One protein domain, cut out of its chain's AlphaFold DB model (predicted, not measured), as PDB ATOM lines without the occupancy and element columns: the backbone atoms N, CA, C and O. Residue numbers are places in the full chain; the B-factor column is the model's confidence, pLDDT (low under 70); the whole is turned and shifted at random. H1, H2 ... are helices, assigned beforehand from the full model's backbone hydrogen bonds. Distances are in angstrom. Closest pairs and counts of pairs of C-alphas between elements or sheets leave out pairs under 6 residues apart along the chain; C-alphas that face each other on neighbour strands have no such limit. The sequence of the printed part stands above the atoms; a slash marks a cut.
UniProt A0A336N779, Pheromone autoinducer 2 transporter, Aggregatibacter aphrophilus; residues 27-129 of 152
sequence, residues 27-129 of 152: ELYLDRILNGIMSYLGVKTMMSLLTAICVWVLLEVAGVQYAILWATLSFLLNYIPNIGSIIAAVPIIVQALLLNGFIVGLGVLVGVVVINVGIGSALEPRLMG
ATOM      1  N   GLU A  27     -48.084  41.049  23.716       57.38
ATOM      2  CA  GLU A  27     -48.727  39.759  23.412       57.38
ATOM      3  C   GLU A  27     -47.895  38.918  22.427       57.38
ATOM      4  O   GLU A  27     -47.627  37.743  22.686       57.38
ATOM      5  N   LEU A  28     -47.363  39.540  21.366       61.41
ATOM      6  CA  LEU A  28     -46.486  38.877  20.389       61.41
ATOM      7  C   LEU A  28     -45.174  38.354  21.003       61.41
ATOM      8  O   LEU A  28     -44.670  37.302  20.593       61.41
ATOM      9  N   TYR A  29     -44.610  39.067  21.982       63.84
ATOM     10  CA  TYR A  29     -43.425  38.612  22.716       63.84
ATOM     11  C   TYR A  29     -43.745  37.440  23.647       63.84
ATOM     12  O   TYR A  29     -42.985  36.465  23.688       63.84
ATOM     13  N   LEU A  30     -44.875  37.499  24.357       60.06
ATOM     14  CA  LEU A  30     -45.293  36.448  25.281       60.06
ATOM     15  C   LEU A  30     -45.594  35.139  24.539       60.06
ATOM     16  O   LEU A  30     -45.111  34.084  24.950       60.06
ATOM     17  N   ASP A  31     -46.306  35.195  23.412       61.47
ATOM     18  CA  ASP A  31     -46.640  34.010  22.613       61.47
ATOM     19  C   ASP A  31     -45.406  33.338  22.008       61.47
ATOM     20  O   ASP A  31     -45.327  32.106  21.952       61.47
ATOM     21  N   ARG A  32     -44.398  34.115  21.599       63.84
ATOM     22  CA  ARG A  32     -43.138  33.564  21.081       63.84
ATOM     23  C   ARG A  32     -42.345  32.845  22.176       63.84
ATOM     24  O   ARG A  32     -41.808  31.765  21.923       63.84
ATOM     25  N   ILE A  33     -42.307  33.402  23.387       61.94
ATOM     26  CA  ILE A  33     -41.652  32.782  24.548       61.94
ATOM     27  C   ILE A  33     -42.418  31.530  24.987       61.94
ATOM     28  O   ILE A  33     -41.811  30.480  25.185       61.94
ATOM     29  N   LEU A  34     -43.748  31.602  25.079       60.66
ATOM     30  CA  LEU A  34     -44.594  30.471  25.453       60.66
ATOM     31  C   LEU A  34     -44.503  29.330  24.433       60.66
ATOM     32  O   LEU A  34     -44.367  28.179  24.842       60.66
ATOM     33  N   ASN A  35     -44.505  29.616  23.128       59.56
ATOM     34  CA  ASN A  35     -44.298  28.595  22.094       59.56
ATOM     35  C   ASN A  35     -42.890  27.990  22.145       59.56
ATOM     36  O   ASN A  35     -42.742  26.775  22.005       59.56
ATOM     37  N   GLY A  36     -41.864  28.803  22.414       59.53
ATOM     38  CA  GLY A  36     -40.503  28.314  22.640       59.53
ATOM     39  C   GLY A  36     -40.415  27.378  23.849       59.53
ATOM     40  O   GLY A  36     -39.844  26.294  23.750       59.53
ATOM     41  N   ILE A  37     -41.045  27.749  24.968       61.28
ATOM     42  CA  ILE A  37     -41.077  26.956  26.205       61.28
ATOM     43  C   ILE A  37     -41.889  25.668  26.021       61.28
ATOM     44  O   ILE A  37     -41.431  24.610  26.441       61.28
ATOM     45  N   MET A  38     -43.059  25.721  25.375       57.12
ATOM     46  CA  MET A  38     -43.891  24.537  25.111       57.12
ATOM     47  C   MET A  38     -43.185  23.542  24.184       57.12
ATOM     48  O   MET A  38     -43.205  22.340  24.450       57.12
ATOM     49  N   SER A  39     -42.503  24.029  23.145       60.72
ATOM     50  CA  SER A  39     -41.687  23.186  22.266       60.72
ATOM     51  C   SER A  39     -40.506  22.569  23.023       60.72
ATOM     52  O   SER A  39     -40.270  21.365  22.933       60.72
ATOM     53  N   TYR A  40     -39.814  23.353  23.854       57.19
ATOM     54  CA  TYR A  40     -38.679  22.872  24.642       57.19
ATOM     55  C   TYR A  40     -39.088  21.851  25.715       57.19
ATOM     56  O   TYR A  40     -38.428  20.825  25.881       57.19
ATOM     57  N   LEU A  41     -40.202  22.091  26.415       63.97
ATOM     58  CA  LEU A  41     -40.777  21.162  27.392       63.97
ATOM     59  C   LEU A  41     -41.241  19.868  26.722       63.97
ATOM     60  O   LEU A  41     -40.954  18.796  27.247       63.97
ATOM     61  N   GLY A  42     -41.893  19.952  25.557       69.50
ATOM     62  CA  GLY A  42     -42.331  18.783  24.791       69.50
ATOM     63  C   GLY A  42     -41.167  17.928  24.284       69.50
ATOM     64  O   GLY A  42     -41.188  16.705  24.390       69.50
ATOM     65  N   VAL A  43     -40.098  18.557  23.794       67.06
ATOM     66  CA  VAL A  43     -38.881  17.836  23.388       67.06
ATOM     67  C   VAL A  43     -38.198  17.196  24.600       67.06
ATOM     68  O   VAL A  43     -37.733  16.058  24.515       67.06
ATOM     69  N   LYS A  44     -38.166  17.885  25.748       66.81
ATOM     70  CA  LYS A  44     -37.562  17.365  26.981       66.81
ATOM     71  C   LYS A  44     -38.336  16.178  27.556       66.81
ATOM     72  O   LYS A  44     -37.719  15.209  27.995       66.81
ATOM     73  N   THR A  45     -39.666  16.226  27.537       71.12
ATOM     74  CA  THR A  45     -40.509  15.115  27.998       71.12
ATOM     75  C   THR A  45     -40.364  13.910  27.078       71.12
ATOM     76  O   THR A  45     -40.187  12.802  27.576       71.12
ATOM     77  N   MET A  46     -40.340  14.115  25.759       75.06
ATOM     78  CA  MET A  46     -40.173  13.034  24.786       75.06
ATOM     79  C   MET A  46     -38.791  12.374  24.878       75.06
ATOM     80  O   MET A  46     -38.702  11.149  24.849       75.06
ATOM     81  N   MET A  47     -37.727  13.161  25.079       71.19
ATOM     82  CA  MET A  47     -36.384  12.629  25.344       71.19
ATOM     83  C   MET A  47     -36.318  11.838  26.651       71.19
ATOM     84  O   MET A  47     -35.803  10.725  26.657       71.19
ATOM     85  N   SER A  48     -36.867  12.373  27.746       74.75
ATOM     86  CA  SER A  48     -36.877  11.650  29.024       74.75
ATOM     87  C   SER A  48     -37.653  10.333  28.925       74.75
ATOM     88  O   SER A  48     -37.220   9.301  29.436       74.75
ATOM     89  N   LEU A  49     -38.784  10.354  28.215       79.75
ATOM     90  CA  LEU A  49     -39.637   9.188  28.009       79.75
ATOM     91  C   LEU A  49     -38.921   8.111  27.188       79.75
ATOM     92  O   LEU A  49     -38.972   6.938  27.549       79.75
ATOM     93  N   LEU A  50     -38.186   8.508  26.145       77.81
ATOM     94  CA  LEU A  50     -37.365   7.590  25.358       77.81
ATOM     95  C   LEU A  50     -36.287   6.921  26.224       77.81
ATOM     96  O   LEU A  50     -36.155   5.698  26.205       77.81
ATOM     97  N   THR A  51     -35.571   7.701  27.040       76.12
ATOM     98  CA  THR A  51     -34.543   7.167  27.942       76.12
ATOM     99  C   THR A  51     -35.125   6.182  28.953       76.12
ATOM    100  O   THR A  51     -34.551   5.120  29.189       76.12
ATOM    101  N   ALA A  52     -36.285   6.502  29.527       80.69
ATOM    102  CA  ALA A  52     -36.965   5.640  30.484       80.69
ATOM    103  C   ALA A  52     -37.387   4.300  29.871       80.69
ATOM    104  O   ALA A  52     -37.221   3.261  30.508       80.69
ATOM    105  N   ILE A  53     -37.874   4.311  28.626       84.00
ATOM    106  CA  ILE A  53     -38.207   3.089  27.885       84.00
ATOM    107  C   ILE A  53     -36.948   2.248  27.653       84.00
ATOM    108  O   ILE A  53     -36.974   1.044  27.892       84.00
ATOM    109  N   CYS A  54     -35.831   2.860  27.252       80.62
ATOM    110  CA  CYS A  54     -34.568   2.134  27.085       80.62
ATOM    111  C   CYS A  54     -34.100   1.478  28.393       80.62
ATOM    112  O   CYS A  54     -33.701   0.314  28.387       80.62
ATOM    113  N   VAL A  55     -34.179   2.198  29.516       79.12
ATOM    114  CA  VAL A  55     -33.825   1.667  30.844       79.12
ATOM    115  C   VAL A  55     -34.778   0.548  31.264       79.12
ATOM    116  O   VAL A  55     -34.325  -0.467  31.788       79.12
ATOM    117  N   TRP A  56     -36.079   0.695  31.004       84.12
ATOM    118  CA  TRP A  56     -37.076  -0.336  31.284       84.12
ATOM    119  C   TRP A  56     -36.783  -1.635  30.533       84.12
ATOM    120  O   TRP A  56     -36.698  -2.686  31.165       84.12
ATOM    121  N   VAL A  57     -36.554  -1.551  29.218       83.94
ATOM    122  CA  VAL A  57     -36.215  -2.708  28.374       83.94
ATOM    123  C   VAL A  57     -34.926  -3.368  28.862       83.94
ATOM    124  O   VAL A  57     -34.856  -4.589  28.961       83.94
ATOM    125  N   LEU A  58     -33.911  -2.579  29.229       77.25
ATOM    126  CA  LEU A  58     -32.651  -3.119  29.737       77.25
ATOM    127  C   LEU A  58     -32.837  -3.883  31.056       77.25
ATOM    128  O   LEU A  58     -32.262  -4.955  31.232       77.25
ATOM    129  N   LEU A  59     -33.653  -3.354  31.968       77.12
ATOM    130  CA  LEU A  59     -33.956  -3.997  33.248       77.12
ATOM    131  C   LEU A  59     -34.825  -5.247  33.084       77.12
ATOM    132  O   LEU A  59     -34.611  -6.224  33.801       77.12
ATOM    133  N   GLU A  60     -35.776  -5.226  32.149       81.19
ATOM    134  CA  GLU A  60     -36.620  -6.380  31.836       81.19
ATOM    135  C   GLU A  60     -35.783  -7.525  31.249       81.19
ATOM    136  O   GLU A  60     -35.850  -8.649  31.745       81.19
ATOM    137  N   VAL A  61     -34.917  -7.229  30.271       77.06
ATOM    138  CA  VAL A  61     -33.992  -8.213  29.679       77.06
ATOM    139  C   VAL A  61     -33.002  -8.745  30.718       77.06
ATOM    140  O   VAL A  61     -32.665  -9.927  30.700       77.06
ATOM    141  N   ALA A  62     -32.558  -7.902  31.654       71.06
ATOM    142  CA  ALA A  62     -31.696  -8.317  32.758       71.06
ATOM    143  C   ALA A  62     -32.434  -9.120  33.852       71.06
ATOM    144  O   ALA A  62     -31.789  -9.607  34.778       71.06
ATOM    145  N   GLY A  63     -33.762  -9.271  33.774       68.56
ATOM    146  CA  GLY A  63     -34.551 -10.006  34.767       68.56
ATOM    147  C   GLY A  63     -34.622  -9.315  36.131       68.56
ATOM    148  O   GLY A  63     -34.829  -9.974  37.149       68.56
ATOM    149  N   VAL A  64     -34.426  -7.996  36.182       72.25
ATOM    150  CA  VAL A  64     -34.401  -7.244  37.441       72.25
ATOM    151  C   VAL A  64     -35.821  -7.018  37.953       72.25
ATOM    152  O   VAL A  64     -36.665  -6.413  37.291       72.25
ATOM    153  N   GLN A  65     -36.077  -7.455  39.184       70.75
ATOM    154  CA  GLN A  65     -37.323  -7.154  39.891       70.75
ATOM    155  C   GLN A  65     -37.558  -5.636  40.000       70.75
ATOM    156  O   GLN A  65     -36.632  -4.867  40.250       70.75
ATOM    157  N   TYR A  66     -38.817  -5.206  39.862       77.38
ATOM    158  CA  TYR A  66     -39.231  -3.794  39.910       77.38
ATOM    159  C   TYR A  66     -38.725  -2.914  38.747       77.38
ATOM    160  O   TYR A  66     -38.593  -1.701  38.905       77.38
ATOM    161  N   ALA A  67     -38.513  -3.488  37.555       77.12
ATOM    162  CA  ALA A  67     -38.084  -2.757  36.353       77.12
ATOM    163  C   ALA A  67     -38.890  -1.469  36.073       77.12
ATOM    164  O   ALA A  67     -38.314  -0.432  35.757       77.12
ATOM    165  N   ILE A  68     -40.217  -1.503  36.241       79.81
ATOM    166  CA  ILE A  68     -41.102  -0.343  36.019       79.81
ATOM    167  C   ILE A  68     -40.890   0.779  37.045       79.81
ATOM    168  O   ILE A  68     -40.953   1.959  36.692       79.81
ATOM    169  N   LEU A  69     -40.603   0.428  38.303       82.94
ATOM    170  CA  LEU A  69     -40.333   1.398  39.365       82.94
ATOM    171  C   LEU A  69     -39.038   2.149  39.056       82.94
ATOM    172  O   LEU A  69     -39.007   3.378  39.081       82.94
ATOM    173  N   TRP A  70     -37.998   1.408  38.677       79.56
ATOM    174  CA  TRP A  70     -36.697   1.972  38.327       79.56
ATOM    175  C   TRP A  70     -36.711   2.759  37.021       79.56
ATOM    176  O   TRP A  70     -36.090   3.816  36.951       79.56
ATOM    177  N   ALA A  71     -37.470   2.317  36.019       80.31
ATOM    178  CA  ALA A  71     -37.680   3.075  34.790       80.31
ATOM    179  C   ALA A  71     -38.392   4.409  35.051       80.31
ATOM    180  O   ALA A  71     -37.973   5.444  34.537       80.31
ATOM    181  N   THR A  72     -39.421   4.408  35.902       81.56
ATOM    182  CA  THR A  72     -40.141   5.631  36.291       81.56
ATOM    183  C   THR A  72     -39.253   6.564  37.112       81.56
ATOM    184  O   THR A  72     -39.278   7.779  36.924       81.56
ATOM    185  N   LEU A  73     -38.415   6.017  37.996       81.88
ATOM    186  CA  LEU A  73     -37.457   6.818  38.753       81.88
ATOM    187  C   LEU A  73     -36.380   7.415  37.833       81.88
ATOM    188  O   LEU A  73     -36.050   8.593  37.955       81.88
ATOM    189  N   SER A  74     -35.886   6.633  36.871       77.31
ATOM    190  CA  SER A  74     -34.956   7.096  35.839       77.31
ATOM    191  C   SER A  74     -35.585   8.161  34.936       77.31
ATOM    192  O   SER A  74     -34.910   9.132  34.609       77.31
ATOM    193  N   PHE A  75     -36.873   8.044  34.595       78.75
ATOM    194  CA  PHE A  75     -37.644   9.077  33.890       78.75
ATOM    195  C   PHE A  75     -37.689  10.394  34.674       78.75
ATOM    196  O   PHE A  75     -37.458  11.470  34.118       78.75
ATOM    197  N   LEU A  76     -37.976  10.315  35.976       77.06
ATOM    198  CA  LEU A  76     -38.065  11.491  36.842       77.06
ATOM    199  C   LEU A  76     -36.699  12.164  37.008       77.06
ATOM    200  O   LEU A  76     -36.580  13.386  36.914       77.06
ATOM    201  N   LEU A  77     -35.657  11.359  37.211       70.62
ATOM    202  CA  LEU A  77     -34.297  11.835  37.427       70.62
ATOM    203  C   LEU A  77     -33.645  12.349  36.130       70.62
ATOM    204  O   LEU A  77     -32.918  13.340  36.187       70.62
ATOM    205  N   ASN A  78     -33.968  11.793  34.953       68.69
ATOM    206  CA  ASN A  78     -33.470  12.277  33.650       68.69
ATOM    207  C   ASN A  78     -33.903  13.709  33.299       68.69
ATOM    208  O   ASN A  78     -33.399  14.294  32.338       68.69
ATOM    209  N   TYR A  79     -34.792  14.327  34.084       63.81
ATOM    210  CA  TYR A  79     -35.088  15.750  33.941       63.81
ATOM    211  C   TYR A  79     -33.874  16.645  34.263       63.81
ATOM    212  O   TYR A  79     -33.824  17.785  33.784       63.81
ATOM    213  N   ILE A  80     -32.901  16.142  35.035       58.62
ATOM    214  CA  ILE A  80     -31.602  16.773  35.294       58.62
ATOM    215  C   ILE A  80     -30.535  15.949  34.554       58.62
ATOM    216  O   ILE A  80     -30.146  14.878  35.031       58.62
ATOM    217  N   PRO A  81     -30.068  16.422  33.385       55.00
ATOM    218  CA  PRO A  81     -29.093  15.697  32.584       55.00
ATOM    219  C   PRO A  81     -27.830  15.366  33.393       55.00
ATOM    220  O   PRO A  81     -27.350  16.201  34.163       55.00
ATOM    221  N   ASN A  82     -27.279  14.165  33.195       57.94
ATOM    222  CA  ASN A  82     -26.038  13.656  33.800       57.94
ATOM    223  C   ASN A  82     -26.120  13.306  35.305       57.94
ATOM    224  O   ASN A  82     -25.776  12.194  35.694       57.94
ATOM    225  N   ILE A  83     -26.638  14.199  36.156       60.06
ATOM    226  CA  ILE A  83     -26.779  13.945  37.607       60.06
ATOM    227  C   ILE A  83     -27.848  12.877  37.872       60.06
ATOM    228  O   ILE A  83     -27.654  11.974  38.685       60.06
ATOM    229  N   GLY A  84     -28.978  12.956  37.164       59.72
ATOM    230  CA  GLY A  84     -30.116  12.077  37.401       59.72
ATOM    231  C   GLY A  84     -29.834  10.605  37.120       59.72
ATOM    232  O   GLY A  84     -30.190   9.742  37.919       59.72
ATOM    233  N   SER A  85     -29.151  10.314  36.013       65.75
ATOM    234  CA  SER A  85     -28.855   8.937  35.602       65.75
ATOM    235  C   SER A  85     -27.827   8.262  36.513       65.75
ATOM    236  O   SER A  85     -27.961   7.075  36.805       65.75
ATOM    237  N   ILE A  86     -26.855   9.015  37.041       68.31
ATOM    238  CA  ILE A  86     -25.872   8.506  38.011       68.31
ATOM    239  C   ILE A  86     -26.543   8.226  39.361       68.31
ATOM    240  O   ILE A  86     -26.317   7.175  39.955       68.31
ATOM    241  N   ILE A  87     -27.410   9.126  39.837       72.62
ATOM    242  CA  ILE A  87     -28.118   8.926  41.110       72.62
ATOM    243  C   ILE A  87     -29.110   7.760  41.012       72.62
ATOM    244  O   ILE A  87     -29.215   6.980  41.954       72.62
ATOM    245  N   ALA A  88     -29.802   7.598  39.878       72.00
ATOM    246  CA  ALA A  88     -30.700   6.465  39.643       72.00
ATOM    247  C   ALA A  88     -29.948   5.124  39.583       72.00
ATOM    248  O   ALA A  88     -30.461   4.106  40.040       72.00
ATOM    249  N   ALA A  89     -28.730   5.123  39.035       72.38
ATOM    250  CA  ALA A  89     -27.913   3.931  38.831       72.38
ATOM    251  C   ALA A  89     -27.517   3.225  40.132       72.38
ATOM    252  O   ALA A  89     -27.568   1.999  40.209       72.38
ATOM    253  N   VAL A  90     -27.120   3.990  41.150       79.75
ATOM    254  CA  VAL A  90     -26.597   3.446  42.412       79.75
ATOM    255  C   VAL A  90     -27.579   2.472  43.079       79.75
ATOM    256  O   VAL A  90     -27.204   1.317  43.293       79.75
ATOM    257  N   PRO A  91     -28.833   2.859  43.380       77.69
ATOM    258  CA  PRO A  91     -29.771   1.951  44.027       77.69
ATOM    259  C   PRO A  91     -30.215   0.800  43.109       77.69
ATOM    260  O   PRO A  91     -30.433  -0.301  43.609       77.69
ATOM    261  N   ILE A  92     -30.263   1.004  41.784       77.88
ATOM    262  CA  ILE A  92     -30.559  -0.055  40.800       77.88
ATOM    263  C   ILE A  92     -29.502  -1.162  40.860       77.88
ATOM    264  O   ILE A  92     -29.843  -2.343  40.939       77.88
ATOM    265  N   ILE A  93     -28.219  -0.791  40.843       76.62
ATOM    266  CA  ILE A  93     -27.102  -1.743  40.862       76.62
ATOM    267  C   ILE A  93     -27.064  -2.481  42.200       76.62
ATOM    268  O   ILE A  93     -26.941  -3.706  42.220       76.62
ATOM    269  N   VAL A  94     -27.222  -1.756  43.313       81.69
ATOM    270  CA  VAL A  94     -27.259  -2.354  44.655       81.69
ATOM    271  C   VAL A  94     -28.421  -3.342  44.774       81.69
ATOM    272  O   VAL A  94     -28.219  -4.465  45.233       81.69
ATOM    273  N   GLN A  95     -29.620  -2.987  44.305       81.06
ATOM    274  CA  GLN A  95     -30.757  -3.904  44.340       81.06
ATOM    275  C   GLN A  95     -30.566  -5.112  43.417       81.06
ATOM    276  O   GLN A  95     -30.884  -6.232  43.818       81.06
ATOM    277  N   ALA A  96     -30.056  -4.915  42.200       79.06
ATOM    278  CA  ALA A  96     -29.808  -6.007  41.265       79.06
ATOM    279  C   ALA A  96     -28.817  -7.023  41.851       79.06
ATOM    280  O   ALA A  96     -29.066  -8.227  41.777       79.06
ATOM    281  N   LEU A  97     -27.757  -6.538  42.506       79.25
ATOM    282  CA  LEU A  97     -26.757  -7.376  43.162       79.25
ATOM    283  C   LEU A  97     -27.334  -8.139  44.366       79.25
ATOM    284  O   LEU A  97     -27.023  -9.315  44.544       79.25
ATOM    285  N   LEU A  98     -28.189  -7.487  45.163       80.06
ATOM    286  CA  LEU A  98     -28.789  -8.079  46.363       80.06
ATOM    287  C   LEU A  98     -29.913  -9.081  46.062       80.06
ATOM    288  O   LEU A  98     -30.022 -10.083  46.762       80.06
ATOM    289  N   LEU A  99     -30.755  -8.821  45.056       76.50
ATOM    290  CA  LEU A  99     -31.963  -9.620  44.794       76.50
ATOM    291  C   LEU A  99     -31.833 -10.619  43.641       76.50
ATOM    292  O   LEU A  99     -32.533 -11.625  43.653       76.50
ATOM    293  N   ASN A 100     -30.991 -10.348  42.637       74.75
ATOM    294  CA  ASN A 100     -30.883 -11.181  41.428       74.75
ATOM    295  C   ASN A 100     -29.510 -11.864  41.287       74.75
ATOM    296  O   ASN A 100     -29.305 -12.673  40.384       74.75
ATOM    297  N   GLY A 101     -28.576 -11.579  42.199       78.50
ATOM    298  CA  GLY A 101     -27.256 -12.201  42.252       78.50
ATOM    299  C   GLY A 101     -26.189 -11.499  41.406       78.50
ATOM    300  O   GLY A 101     -26.431 -10.520  40.698       78.50
ATOM    301  N   PHE A 102     -24.958 -12.013  41.495       77.31
ATOM    302  CA  PHE A 102     -23.752 -11.336  41.002       77.31
ATOM    303  C   PHE A 102     -23.711 -11.160  39.474       77.31
ATOM    304  O   PHE A 102     -23.290 -10.116  38.980       77.31
ATOM    305  N   ILE A 103     -24.193 -12.157  38.721       77.81
ATOM    306  CA  ILE A 103     -24.197 -12.143  37.246       77.81
ATOM    307  C   ILE A 103     -25.159 -11.072  36.716       77.81
ATOM    308  O   ILE A 103     -24.796 -10.295  35.834       77.81
ATOM    309  N   VAL A 104     -26.363 -10.987  37.293       77.38
ATOM    310  CA  VAL A 104     -27.368  -9.987  36.908       77.38
ATOM    311  C   VAL A 104     -26.918  -8.584  37.317       77.38
ATOM    312  O   VAL A 104     -27.004  -7.656  36.514       77.38
ATOM    313  N   GLY A 105     -26.355  -8.427  38.521       78.00
ATOM    314  CA  GLY A 105     -25.795  -7.151  38.975       78.00
ATOM    315  C   GLY A 105     -24.694  -6.611  38.054       78.00
ATOM    316  O   GLY A 105     -24.699  -5.423  37.734       78.00
ATOM    317  N   LEU A 106     -23.798  -7.476  37.563       79.38
ATOM    318  CA  LEU A 106     -22.772  -7.094  36.584       79.38
ATOM    319  C   LEU A 106     -23.374  -6.670  35.239       79.38
ATOM    320  O   LEU A 106     -22.956  -5.653  34.686       79.38
ATOM    321  N   GLY A 107     -24.370  -7.402  34.729       80.19
ATOM    322  CA  GLY A 107     -25.055  -7.045  33.481       80.19
ATOM    323  C   GLY A 107     -25.746  -5.680  33.559       80.19
ATOM    324  O   GLY A 107     -25.618  -4.861  32.650       80.19
ATOM    325  N   VAL A 108     -26.403  -5.398  34.685       78.50
ATOM    326  CA  VAL A 108     -27.048  -4.105  34.954       78.50
ATOM    327  C   VAL A 108     -26.019  -2.988  35.090       78.50
ATOM    328  O   VAL A 108     -26.212  -1.922  34.514       78.50
ATOM    329  N   LEU A 109     -24.906  -3.225  35.790       80.12
ATOM    330  CA  LEU A 109     -23.816  -2.255  35.906       80.12
ATOM    331  C   LEU A 109     -23.266  -1.883  34.526       80.12
ATOM    332  O   LEU A 109     -23.168  -0.699  34.210       80.12
ATOM    333  N   VAL A 110     -22.966  -2.875  33.685       80.31
ATOM    334  CA  VAL A 110     -22.480  -2.639  32.317       80.31
ATOM    335  C   VAL A 110     -23.530  -1.900  31.488       80.31
ATOM    336  O   VAL A 110     -23.202  -0.908  30.844       80.31
ATOM    337  N   GLY A 111     -24.796  -2.320  31.539       78.50
ATOM    338  CA  GLY A 111     -25.883  -1.671  30.802       78.50
ATOM    339  C   GLY A 111     -26.092  -0.210  31.201       78.50
ATOM    340  O   GLY A 111     -26.217   0.663  30.343       78.50
ATOM    341  N   VAL A 112     -26.047   0.082  32.499       73.75
ATOM    342  CA  VAL A 112     -26.154   1.442  33.033       73.75
ATOM    343  C   VAL A 112     -24.939   2.291  32.659       73.75
ATOM    344  O   VAL A 112     -25.105   3.459  32.313       73.75
ATOM    345  N   VAL A 113     -23.730   1.724  32.663       75.06
ATOM    346  CA  VAL A 113     -22.523   2.411  32.176       75.06
ATOM    347  C   VAL A 113     -22.637   2.716  30.683       75.06
ATOM    348  O   VAL A 113     -22.363   3.841  30.286       75.06
ATOM    349  N   VAL A 114     -23.103   1.775  29.860       77.62
ATOM    350  CA  VAL A 114     -23.306   1.988  28.416       77.62
ATOM    351  C   VAL A 114     -24.345   3.078  28.156       77.62
ATOM    352  O   VAL A 114     -24.114   3.943  27.315       77.62
ATOM    353  N   ILE A 115     -25.455   3.087  28.897       72.62
ATOM    354  CA  ILE A 115     -26.469   4.146  28.798       72.62
ATOM    355  C   ILE A 115     -25.889   5.493  29.252       72.62
ATOM    356  O   ILE A 115     -26.080   6.495  28.567       72.62
ATOM    357  N   ASN A 116     -25.145   5.530  30.361       69.88
ATOM    358  CA  ASN A 116     -24.507   6.752  30.855       69.88
ATOM    359  C   ASN A 116     -23.442   7.285  29.894       69.88
ATOM    360  O   ASN A 116     -23.369   8.491  29.700       69.88
ATOM    361  N   VAL A 117     -22.660   6.415  29.252       65.94
ATOM    362  CA  VAL A 117     -21.709   6.807  28.205       65.94
ATOM    363  C   VAL A 117     -22.461   7.268  26.960       65.94
ATOM    364  O   VAL A 117     -22.156   8.330  26.446       65.94
ATOM    365  N   GLY A 118     -23.497   6.562  26.506       65.81
ATOM    366  CA  GLY A 118     -24.277   6.965  25.330       65.81
ATOM    367  C   GLY A 118     -24.975   8.319  25.502       65.81
ATOM    368  O   GLY A 118     -24.951   9.153  24.598       65.81
ATOM    369  N   ILE A 119     -25.555   8.571  26.678       61.31
ATOM    370  CA  ILE A 119     -26.195   9.851  27.009       61.31
ATOM    371  C   ILE A 119     -25.140  10.921  27.299       61.31
ATOM    372  O   ILE A 119     -25.274  12.042  26.815       61.31
ATOM    373  N   GLY A 120     -24.078  10.585  28.035       53.94
ATOM    374  CA  GLY A 120     -22.953  11.473  28.331       53.94
ATOM    375  C   GLY A 120     -22.274  11.968  27.056       53.94
ATOM    376  O   GLY A 120     -22.150  13.173  26.863       53.94
ATOM    377  N   SER A 121     -21.988  11.067  26.115       55.47
ATOM    378  CA  SER A 121     -21.446  11.376  24.788       55.47
ATOM    379  C   SER A 121     -22.432  12.104  23.866       55.47
ATOM    380  O   SER A 121     -21.998  12.704  22.889       55.47
ATOM    381  N   ALA A 122     -23.741  12.085  24.142       54.00
ATOM    382  CA  ALA A 122     -24.734  12.898  23.427       54.00
ATOM    383  C   ALA A 122     -24.906  14.300  24.044       54.00
ATOM    384  O   ALA A 122     -25.266  15.255  23.346       54.00
ATOM    385  N   LEU A 123     -24.642  14.436  25.345       49.88
ATOM    386  CA  LEU A 123     -24.769  15.686  26.091       49.88
ATOM    387  C   LEU A 123     -23.487  16.530  26.044       49.88
ATOM    388  O   LEU A 123     -23.563  17.755  25.918       49.88
ATOM    389  N   GLU A 124     -22.322  15.883  26.079       45.44
ATOM    390  CA  GLU A 124     -21.012  16.515  25.923       45.44
ATOM    391  C   GLU A 124     -20.891  17.352  24.642       45.44
ATOM    392  O   GLU A 124     -20.514  18.509  24.774       45.44
ATOM    393  N   PRO A 125     -21.289  16.917  23.431       46.91
ATOM    394  CA  PRO A 125     -21.185  17.754  22.234       46.91
ATOM    395  C   PRO A 125     -22.175  18.928  22.206       46.91
ATOM    396  O   PRO A 125     -21.985  19.864  21.429       46.91
ATOM    397  N   ARG A 126     -23.238  18.909  23.025       51.09
ATOM    398  CA  ARG A 126     -24.203  20.022  23.107       51.09
ATOM    399  C   ARG A 126     -23.850  21.055  24.176       51.09
ATOM    400  O   ARG A 126     -24.219  22.213  24.014       51.09
ATOM    401  N   LEU A 127     -23.144  20.657  25.237       47.12
ATOM    402  CA  LEU A 127     -22.621  21.574  26.261       47.12
ATOM    403  C   LEU A 127     -21.207  22.060  25.922       47.12
ATOM    404  O   LEU A 127     -20.903  23.240  26.082       47.12
ATOM    405  N   MET A 128     -20.366  21.178  25.385       41.84
ATOM    406  CA  MET A 128     -19.099  21.522  24.751       41.84
ATOM    407  C   MET A 128     -19.371  21.826  23.282       41.84
ATOM    408  O   MET A 128     -19.058  21.048  22.380       41.84
ATOM    409  N   GLY A 129     -19.926  23.008  23.024       44.28
ATOM    410  CA  GLY A 129     -19.651  23.658  21.753       44.28
ATOM    411  C   GLY A 129     -18.134  23.716  21.596       44.28
ATOM    412  O   GLY A 129     -17.490  24.465  22.317       44.28
TER     413      GLY A 129
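What this domain is: This is residues 27 to 129 of the 152 residues of the protein "Pheromone autoinducer 2 transporter" of Aggregatibacter aphrophilus (UniProt A0A336N779). Four helices, H1 to H4, make a small up-and-down bundle, each running against the one before it, and the first half of the long H1 sticks out of it as an arm, residues 27 to 43. H2 and H3 pack side by side with H1 and H4 in a ring of contacts, though H1 and H4 meet over a short stretch. The printed part has 103 residues, with four named helices in the order H1, H2, H3, H4 and no named strand; its class is all helix. It is loose, with a radius of gyration of the C-alphas of 16.3 A, and spans 59 by 29 by 18 A, the arm adding much of the length.

How they stand to each other: Start with H1, residues 27 to 61; its residues 48 to 60 touch H2, residues 67 to 77, closest at the C-alphas of Ala 52 and Phe 75, 4.9 A apart, in a hairpin with a shallow tilt of 31 degrees. H2 and H3, residues 83 to 99, form the next hairpin, with a shallow tilt of 21 degrees; the closest C-alphas, of Leu 77 and Gly 84, are 4.2 A apart. H3 and H4, residues 102 to 127, form the third, with a shallow tilt of 7 degrees; the closest C-alphas, of Leu 97 and Gly 105, are 4.3 A apart. Residues 108 to 112 of H4 touch residues 55 to 59 of H1, opposite ways at a shallow tilt of 24 degrees, closest at the C-alphas of Leu 58 and Gly 111, 7.0 A. H1 and H3 are apart, as are H2 and H4. Every O i to N i+4 pair is within hydrogen-bond range in H1 and H2; in H3 it is 11 of 13 and in H4 20 of 22.

Where its parts are: Find C-alpha 27 at (-48.727, 39.759, 23.412); from there H1 runs 50.6 A to C-alpha 61. H2 measures 15.1 A, H3 25.2 A and H4 36.1 A, ending at C-alpha 127, (-22.621, 21.574, 26.261).

The domain as a whole: Look for Glu 27 and Phe 102, whose C-alphas are the two farthest apart, 59.5 A. The printed part has no cut, and its three links are tight. Confidence is under 70 in residues 27 to 44, 63, 78 to 86 and 116 to 129.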